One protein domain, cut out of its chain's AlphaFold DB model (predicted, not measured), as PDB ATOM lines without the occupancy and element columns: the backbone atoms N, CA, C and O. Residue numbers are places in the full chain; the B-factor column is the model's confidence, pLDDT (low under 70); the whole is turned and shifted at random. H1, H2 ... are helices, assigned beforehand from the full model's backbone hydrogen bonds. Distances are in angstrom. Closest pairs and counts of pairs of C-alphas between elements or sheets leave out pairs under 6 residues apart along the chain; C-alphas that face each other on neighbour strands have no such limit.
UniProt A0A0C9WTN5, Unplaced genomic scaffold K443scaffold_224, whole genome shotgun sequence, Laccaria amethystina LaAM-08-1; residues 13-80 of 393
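Overview. This is residues 13 to 80 of the 393 residues of an uncharacterized protein of Laccaria amethystina LaAM-08-1 (UniProt A0A0C9WTN5). Three helices, H1, H2 and H4, run loosely side by side in a triangle; H3 crosses one end, H5 is set apart, and residues 29 to 34 stick out. The 68 printed residues, with five named helices, H1 to H5 in order, are all helix in class and compact, with a radius of gyration of the C-alphas of 12.0 A and spans of 33 by 29 by 18 A.

Arrangement. H1, residues 14 to 23, touches H3, residues 51 to 58, at a steep tilt of 53 degrees; the closest C-alphas, Ser 18 and Leu 56, are 6.4 A apart. H1 only just touches H4, residues 61 to 66, with 3 pairs of C-alphas within 8 A, the closest Leu 22 and Ile 63 at 5.7 A. H2, residues 35 to 46, forms a helical hairpin with H3, touching it with residues 43 to 46 alone; the closest C-alphas are Thr 46 and Trp 53, 6.5 A. H5, residues 75 to 80, is apart from the other helices. In H1 to H5 every O i to N i+4 pair is within hydrogen-bond range.

Along the chain. H1 begins at C-alpha 14 (127.334, 203.514, 207.386) and measures 14.3 A, H2 16.0 A and H3 10.5 A; H5 ends at C-alpha 80 (148.855, 210.713, 214.143).

Size, cuts and confidence. The farthest C-alphas, Pro 13 and His 75, are 34.9 A apart. The printed part has no cut; the H1 to H2 link is long, and pLDDT is under 70 at residues 27 to 37.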
ATOM      1  N   PRO A  13     122.877 204.329 205.492       93.69
ATOM      2  CA  PRO A  13     123.775 203.249 205.874       93.69
ATOM      3  C   PRO A  13     125.213 203.749 206.120       93.69
ATOM      4  O   PRO A  13     125.686 204.633 205.387       93.69
ATOM      5  N   PRO A  14     125.943 203.165 207.089       92.94
ATOM      6  CA  PRO A  14     127.334 203.514 207.386       92.94
ATOM      7  C   PRO A  14     128.272 203.489 206.174       92.94
ATOM      8  O   PRO A  14     129.208 204.288 206.090       92.94
ATOM      9  N   GLU A  15     128.020 202.594 205.220       93.00
ATOM     10  CA  GLU A  15     128.790 202.451 203.987       93.00
ATOM     11  C   GLU A  15     128.618 203.677 203.088       93.00
ATOM     12  O   GLU A  15     129.600 204.206 202.573       93.00
ATOM     13  N   ILE A  16     127.385 204.180 202.967       94.38
ATOM     14  CA  ILE A  16     127.074 205.374 202.175       94.38
ATOM     15  C   ILE A  16     127.696 206.612 202.822       94.38
ATOM     16  O   ILE A  16     128.334 207.404 202.130       94.38
ATOM     17  N   LEU A  17     127.583 206.753 204.147       93.25
ATOM     18  CA  LEU A  17     128.250 207.834 204.879       93.25
ATOM     19  C   LEU A  17     129.772 207.781 204.697       93.25
ATOM     20  O   LEU A  17     130.390 208.801 204.403       93.25
ATOM     21  N   SER A  18     130.371 206.592 204.789       92.81
ATOM     22  CA  SER A  18     131.810 206.400 204.571       92.81
ATOM     23  C   SER A  18     132.236 206.763 203.147       92.81
ATOM     24  O   SER A  18     133.262 207.420 202.973       92.81
ATOM     25  N   SER A  19     131.446 206.401 202.129       92.44
ATOM     26  CA  SER A  19     131.687 206.817 200.742       92.44
ATOM     27  C   SER A  19     131.595 208.334 200.575       92.44
ATOM     28  O   SER A  19     132.453 208.919 199.922       92.44
ATOM     29  N   ILE A  20     130.619 208.993 201.207       92.56
ATOM     30  CA  ILE A  20     130.507 210.461 201.199       92.56
ATOM     31  C   ILE A  20     131.738 211.100 201.854       92.56
ATOM     32  O   ILE A  20     132.287 212.067 201.328       92.56
ATOM     33  N   PHE A  21     132.207 210.566 202.985       93.69
ATOM     34  CA  PHE A  21     133.400 211.087 203.657       93.69
ATOM     35  C   PHE A  21     134.653 210.927 202.795       93.69
ATOM     36  O   PHE A  21     135.461 211.849 202.739       93.69
ATOM     37  N   LEU A  22     134.774 209.810 202.077       91.19
ATOM     38  CA  LEU A  22     135.863 209.568 201.135       91.19
ATOM     39  C   LEU A  22     135.816 210.512 199.922       91.19
ATOM     40  O   LEU A  22     136.850 210.966 199.448       91.19
ATOM     41  N   LEU A  23     134.631 210.872 199.427       88.25
ATOM     42  CA  LEU A  23     134.522 211.872 198.355       88.25
ATOM     43  C   LEU A  23     135.061 213.240 198.791       88.25
ATOM     44  O   LEU A  23     135.657 213.950 197.986       88.25
ATOM     45  N   ASN A  24     134.930 213.583 200.075       86.12
ATOM     46  CA  ASN A  24     135.488 214.818 200.631       86.12
ATOM     47  C   ASN A  24     137.016 214.782 200.810       86.12
ATOM     48  O   ASN A  24     137.608 215.823 201.098       86.12
ATOM     49  N   THR A  25     137.661 213.618 200.656       84.88
ATOM     50  CA  THR A  25     139.128 213.510 200.647       84.88
ATOM     51  C   THR A  25     139.725 213.567 199.251       84.88
ATOM     52  O   THR A  25     140.942 213.690 199.121       84.88
ATOM     53  N   PHE A  26     138.897 213.503 198.205       75.25
ATOM     54  CA  PHE A  26     139.379 213.529 196.835       75.25
ATOM     55  C   PHE A  26     139.945 214.907 196.486       75.25
ATOM     56  O   PHE A  26     139.253 215.925 196.501       75.25
ATOM     57  N   VAL A  27     141.227 214.926 196.140       64.31
ATOM     58  CA  VAL A  27     141.920 216.115 195.661       64.31
ATOM     59  C   VAL A  27     142.086 215.942 194.165       64.31
ATOM     60  O   VAL A  27     142.942 215.171 193.724       64.31
ATOM     61  N   ASP A  28     141.278 216.654 193.378       59.47
ATOM     62  CA  ASP A  28     141.537 216.714 191.948       59.47
ATOM     63  C   ASP A  28     142.822 217.515 191.703       59.47
ATOM     64  O   ASP A  28     142.910 218.738 191.835       59.47
ATOM     65  N   SER A  29     143.842 216.745 191.367       52.47
ATOM     66  CA  SER A  29     145.195 217.134 191.012       52.47
ATOM     67  C   SER A  29     145.323 218.250 189.960       52.47
ATOM     68  O   SER A  29     146.378 218.888 189.900       52.47
ATOM     69  N   PHE A  30     144.292 218.511 189.145       46.91
ATOM     70  CA  PHE A  30     144.317 219.565 188.124       46.91
ATOM     71  C   PHE A  30     144.016 220.969 188.669       46.91
ATOM     72  O   PHE A  30     144.481 221.958 188.099       46.91
ATOM     73  N   TYR A  31     143.325 221.083 189.809       42.16
ATOM     74  CA  TYR A  31     142.783 222.356 190.299       42.16
ATOM     75  C   TYR A  31     143.435 222.862 191.594       42.16
ATOM     76  O   TYR A  31     142.792 223.446 192.448       42.16
ATOM     77  N   GLY A  32     144.758 222.783 191.709       47.34
ATOM     78  CA  GLY A  32     145.498 223.729 192.547       47.34
ATOM     79  C   GLY A  32     145.566 223.450 194.058       47.34
ATOM     80  O   GLY A  32     144.791 222.731 194.678       47.34
ATOM     81  N   VAL A  33     146.570 224.095 194.650       49.56
ATOM     82  CA  VAL A  33     147.141 223.919 195.999       49.56
ATOM     83  C   VAL A  33     146.130 224.042 197.161       49.56
ATOM     84  O   VAL A  33     146.451 223.673 198.286       49.56
ATOM     85  N   ASN A  34     144.903 224.507 196.905       51.28
ATOM     86  CA  ASN A  34     143.900 224.805 197.933       51.28
ATOM     87  C   ASN A  34     143.018 223.603 198.340       51.28
ATOM     88  O   ASN A  34     142.370 223.669 199.381       51.28
ATOM     89  N   HIS A  35     142.965 222.512 197.564       60.47
ATOM     90  CA  HIS A  35     141.982 221.435 197.796       60.47
ATOM     91  C   HIS A  35     142.358 220.447 198.918       60.47
ATOM     92  O   HIS A  35     141.475 219.982 199.634       60.47
ATOM     93  N   VAL A  36     143.648 220.170 199.148       61.34
ATOM     94  CA  VAL A  36     144.101 219.261 200.230       61.34
ATOM     95  C   VAL A  36     143.845 219.869 201.619       61.34
ATOM     96  O   VAL A  36     143.494 219.158 202.559       61.34
ATOM     97  N   ASP A  37     143.997 221.194 201.752       63.69
ATOM     98  CA  ASP A  37     143.696 221.938 202.986       63.69
ATOM     99  C   ASP A  37     142.247 221.711 203.412       63.69
ATOM    100  O   ASP A  37     141.963 221.343 204.552       63.69
ATOM    101  N   ILE A  38     141.347 221.881 202.442       70.81
ATOM    102  CA  ILE A  38     139.920 221.665 202.616       70.81
ATOM    103  C   ILE A  38     139.678 220.203 202.984       70.81
ATOM    104  O   ILE A  38     138.935 219.958 203.923       70.81
ATOM    105  N   ALA A  39     140.333 219.238 202.337       80.88
ATOM    106  CA  ALA A  39     140.137 217.816 202.618       80.88
ATOM    107  C   ALA A  39     140.539 217.416 204.052       80.88
ATOM    108  O   ALA A  39     139.782 216.721 204.736       80.88
ATOM    109  N   GLN A  40     141.697 217.873 204.544       82.56
ATOM    110  CA  GLN A  40     142.167 217.544 205.894       82.56
ATOM    111  C   GLN A  40     141.289 218.185 206.980       82.56
ATOM    112  O   GLN A  40     140.878 217.502 207.926       82.56
ATOM    113  N   ASP A  41     140.969 219.474 206.836       85.94
ATOM    114  CA  ASP A  41     140.091 220.180 207.771       85.94
ATOM    115  C   ASP A  41     138.667 219.617 207.716       85.94
ATOM    116  O   ASP A  41     138.079 219.344 208.762       85.94
ATOM    117  N   THR A  42     138.149 219.331 206.517       90.12
ATOM    118  CA  THR A  42     136.837 218.695 206.330       90.12
ATOM    119  C   THR A  42     136.808 217.336 207.008       90.12
ATOM    120  O   THR A  42     135.933 217.111 207.832       90.12
ATOM    121  N   THR A  43     137.804 216.473 206.790       92.25
ATOM    122  CA  THR A  43     137.898 215.163 207.460       92.25
ATOM    123  C   THR A  43     137.871 215.306 208.982       92.25
ATOM    124  O   THR A  43     137.148 214.592 209.688       92.25
ATOM    125  N   ARG A  44     138.631 216.270 209.515       90.50
ATOM    126  CA  ARG A  44     138.651 216.551 210.949       90.50
ATOM    127  C   ARG A  44     137.282 217.019 211.446       90.50
ATOM    128  O   ARG A  44     136.829 216.501 212.467       90.50
ATOM    129  N   TYR A  45     136.628 217.948 210.757       93.81
ATOM    130  CA  TYR A  45     135.303 218.453 211.127       93.81
ATOM    131  C   TYR A  45     134.218 217.380 210.999       93.81
ATOM    132  O   TYR A  45     133.394 217.247 211.901       93.81
ATOM    133  N   THR A  46     134.270 216.535 209.969       94.50
ATOM    134  CA  THR A  46     133.391 215.369 209.808       94.50
ATOM    135  C   THR A  46     133.477 214.451 211.029       94.50
ATOM    136  O   THR A  46     132.450 214.037 211.563       94.50
ATOM    137  N   SER A  47     134.679 214.228 211.579       94.19
ATOM    138  CA  SER A  47     134.873 213.427 212.803       94.19
ATOM    139  C   SER A  47     134.338 214.067 214.104       94.19
ATOM    140  O   SER A  47     134.485 213.489 215.189       94.19
ATOM    141  N   GLN A  48     133.772 215.276 214.027       95.69
ATOM    142  CA  GLN A  48     133.265 216.062 215.158       95.69
ATOM    143  C   GLN A  48     131.756 216.335 215.093       95.69
ATOM    144  O   GLN A  48     131.218 216.898 216.042       95.69
ATOM    145  N   VAL A  49     131.064 215.916 214.026       95.25
ATOM    146  CA  VAL A  49     129.618 216.155 213.860       95.25
ATOM    147  C   VAL A  49     128.798 215.388 214.902       95.25
ATOM    148  O   VAL A  49     128.005 215.975 215.635       95.25
ATOM    149  N   CYS A  50     128.999 214.074 214.998       94.62
ATOM    150  CA  CYS A  50     128.350 213.216 215.988       94.62
ATOM    151  C   CYS A  50     129.224 211.988 216.306       94.62
ATOM    152  O   CYS A  50     130.286 211.787 215.713       94.62
ATOM    153  N   ARG A  51     128.789 211.152 217.260       95.00
ATOM    154  CA  ARG A  51     129.540 209.951 217.681       95.00
ATOM    155  C   ARG A  51     129.700 208.921 216.563       95.00
ATOM    156  O   ARG A  51     130.768 208.334 216.446       95.00
ATOM    157  N   GLU A  52     128.661 208.720 215.762       94.62
ATOM    158  CA  GLU A  52     128.670 207.757 214.660       94.62
ATOM    159  C   GLU A  52     129.655 208.175 213.567       94.62
ATOM    160  O   GLU A  52     130.538 207.407 213.204       94.62
ATOM    161  N   TRP A  53     129.603 209.435 213.131       96.44
ATOM    162  CA  TRP A  53     130.532 209.959 212.126       96.44
ATOM    163  C   TRP A  53     131.973 209.926 212.615       96.44
ATOM    164  O   TRP A  53     132.882 209.576 211.869       96.44
ATOM    165  N   ARG A  54     132.183 210.243 213.897       96.50
ATOM    166  CA  ARG A  54     133.490 210.104 214.530       96.50
ATOM    167  C   ARG A  54     134.016 208.677 214.415       96.50
ATOM    168  O   ARG A  54     135.173 208.512 214.051       96.50
ATOM    169  N   PHE A  55     133.195 207.681 214.733       96.06
ATOM    170  CA  PHE A  55     133.581 206.277 214.626       96.06
ATOM    171  C   PHE A  55     133.925 205.914 213.176       96.06
ATOM    172  O   PHE A  55     135.034 205.461 212.919       96.06
ATOM    173  N   LEU A  56     133.045 206.225 212.221       95.94
ATOM    174  CA  LEU A  56     133.255 205.900 210.805       95.94
ATOM    175  C   LEU A  56     134.510 206.548 210.213       95.94
ATOM    176  O   LEU A  56     135.250 205.903 209.479       95.94
ATOM    177  N   VAL A  57     134.778 207.813 210.546       96.06
ATOM    178  CA  VAL A  57     135.975 208.508 210.060       96.06
ATOM    179  C   VAL A  57     137.240 207.970 210.729       96.06
ATOM    180  O   VAL A  57     138.252 207.789 210.059       96.06
ATOM    181  N   LEU A  58     137.230 207.734 212.045       95.06
ATOM    182  CA  LEU A  58     138.423 207.271 212.764       95.06
ATOM    183  C   LEU A  58     138.801 205.823 212.427       95.06
ATOM    184  O   LEU A  58     139.992 205.533 212.364       95.06
ATOM    185  N   GLU A  59     137.818 204.959 212.174       94.44
ATOM    186  CA  GLU A  59     138.013 203.537 211.852       94.44
ATOM    187  C   GLU A  59     138.259 203.270 210.359       94.44
ATOM    188  O   GLU A  59     138.339 202.115 209.944       94.44
ATOM    189  N   ASN A  60     138.387 204.312 209.531       95.56
ATOM    190  CA  ASN A  60     138.630 204.173 208.098       95.56
ATOM    191  C   ASN A  60     140.028 204.696 207.708       95.56
ATOM    192  O   ASN A  60     140.187 205.890 207.433       95.56
ATOM    193  N   PRO A  61     141.051 203.820 207.639       96.00
ATOM    194  CA  PRO A  61     142.417 204.207 207.291       96.00
ATOM    195  C   PRO A  61     142.568 204.858 205.912       96.00
ATOM    196  O   PRO A  61     143.452 205.694 205.728       96.00
ATOM    197  N   VAL A  62     141.698 204.523 204.952       94.94
ATOM    198  CA  VAL A  62     141.763 205.048 203.578       94.94
ATOM    199  C   VAL A  62     141.497 206.554 203.552       94.94
ATOM    200  O   VAL A  62     142.160 207.280 202.820       94.94
ATOM    201  N   ILE A  63     140.581 207.043 204.394       94.44
ATOM    202  CA  ILE A  63     140.326 208.485 204.544       94.44
ATOM    203  C   ILE A  63     141.613 209.188 204.993       94.44
ATOM    204  O   ILE A  63     142.036 210.176 204.394       94.44
ATOM    205  N   TRP A  64     142.279 208.654 206.020       94.50
ATOM    206  CA  TRP A  64     143.502 209.251 206.561       94.50
ATOM    207  C   TRP A  64     144.680 209.166 205.590       94.50
ATOM    208  O   TRP A  64     145.485 210.092 205.563       94.50
ATOM    209  N   SER A  65     144.771 208.121 204.757       94.19
ATOM    210  CA  SER A  65     145.846 207.978 203.765       94.19
ATOM    211  C   SER A  65     145.752 208.969 202.596       94.19
ATOM    212  O   SER A  65     146.737 209.148 201.875       94.19
ATOM    213  N   GLN A  66     144.602 209.635 202.430       91.69
ATOM    214  CA  GLN A  66     144.355 210.634 201.385       91.69
ATOM    215  C   GLN A  66     144.544 212.089 201.836       91.69
ATOM    216  O   GLN A  66     144.619 212.981 200.996       91.69
ATOM    217  N   VAL A  67     144.640 212.343 203.145       89.81
ATOM    218  CA  VAL A  67     144.698 213.705 203.716       89.81
ATOM    219  C   VAL A  67     145.994 213.989 204.481       89.81
ATOM    220  O   VAL A  67     146.051 214.893 205.323       89.81
ATOM    221  N   ILE A  68     147.037 213.195 204.228       89.06
ATOM    222  CA  ILE A  68     148.360 213.411 204.819       89.06
ATOM    223  C   ILE A  68     148.991 214.638 204.202       89.06
ATOM    224  O   ILE A  68     149.056 214.787 202.983       89.06
ATOM    225  N   ASP A  69     149.553 215.468 205.074       86.44
ATOM    226  CA  ASP A  69     150.372 216.558 204.617       86.44
ATOM    227  C   ASP A  69     151.513 216.905 205.576       86.44
ATOM    228  O   ASP A  69     151.298 217.206 206.751       86.44
ATOM    229  N   PHE A  70     152.739 216.881 205.053       87.25
ATOM    230  CA  PHE A  70     153.973 217.175 205.786       87.25
ATOM    231  C   PHE A  70     154.260 218.676 205.913       87.25
ATOM    232  O   PHE A  70     155.114 219.089 206.695       87.25
ATOM    233  N   THR A  71     153.552 219.499 205.143       80.69
ATOM    234  CA  THR A  71     153.714 220.951 205.083       80.69
ATOM    235  C   THR A  71     152.879 221.699 206.119       80.69
ATOM    236  O   THR A  71     153.206 222.837 206.451       80.69
ATOM    237  N   ARG A  72     151.818 221.082 206.659       76.62
ATOM    238  CA  ARG A  72     150.972 221.688 207.699       76.62
ATOM    239  C   ARG A  72     150.822 220.806 208.923       76.62
ATOM    240  O   ARG A  72     150.863 219.584 208.861       76.62
ATOM    241  N   GLY A  73     150.516 221.479 210.026       77.12
ATOM    242  CA  GLY A  73     150.343 220.861 211.328       77.12
ATOM    243  C   GLY A  73     151.675 220.657 212.038       77.12
ATOM    244  O   GLY A  73     152.750 220.941 211.511       77.12
ATOM    245  N   SER A  74     151.597 220.207 213.284       86.75
ATOM    246  CA  SER A  74     152.788 219.777 214.007       86.75
ATOM    247  C   SER A  74     153.252 218.425 213.472       86.75
ATOM    248  O   SER A  74     152.450 217.632 212.984       86.75
ATOM    249  N   HIS A  75     154.537 218.116 213.649       88.31
ATOM    250  CA  HIS A  75     155.065 216.774 213.397       88.31
ATOM    251  C   HIS A  75     154.204 215.685 214.059       88.31
ATOM    252  O   HIS A  75     153.845 214.719 213.400       88.31
ATOM    253  N   LEU A  76     153.778 215.904 215.310       92.00
ATOM    254  CA  LEU A  76     152.891 214.998 216.051       92.00
ATOM    255  C   LEU A  76     151.547 214.759 215.351       92.00
ATOM    256  O   LEU A  76     151.013 213.657 215.409       92.00
ATOM    257  N   TRP A  77     150.990 215.783 214.704       90.81
ATOM    258  CA  TRP A  77     149.760 215.625 213.938       90.81
ATOM    259  C   TRP A  77     149.991 214.797 212.674       90.81
ATOM    260  O   TRP A  77     149.202 213.897 212.403       90.81
ATOM    261  N   THR A  78     151.083 215.038 211.941       91.19
ATOM    262  CA  THR A  78     151.451 214.205 210.785       91.19
ATOM    263  C   THR A  78     151.622 212.741 211.194       91.19
ATOM    264  O   THR A  78     151.070 211.869 210.530       91.19
ATOM    265  N   GLU A  79     152.303 212.469 212.312       93.56
ATOM    266  CA  GLU A  79     152.456 211.107 212.841       93.56
ATOM    267  C   GLU A  79     151.111 210.474 213.214       93.56
ATOM    268  O   GLU A  79     150.873 209.308 212.911       93.56
ATOM    269  N   GLU A  80     150.190 211.228 213.819       94.06
ATOM    270  CA  GLU A  80     148.855 210.713 214.143       94.06
ATOM    271  C   GLU A  80     148.044 210.381 212.882       94.06
ATOM    272  O   GLU A  80     147.356 209.360 212.844       94.06
TER     273      GLU A  80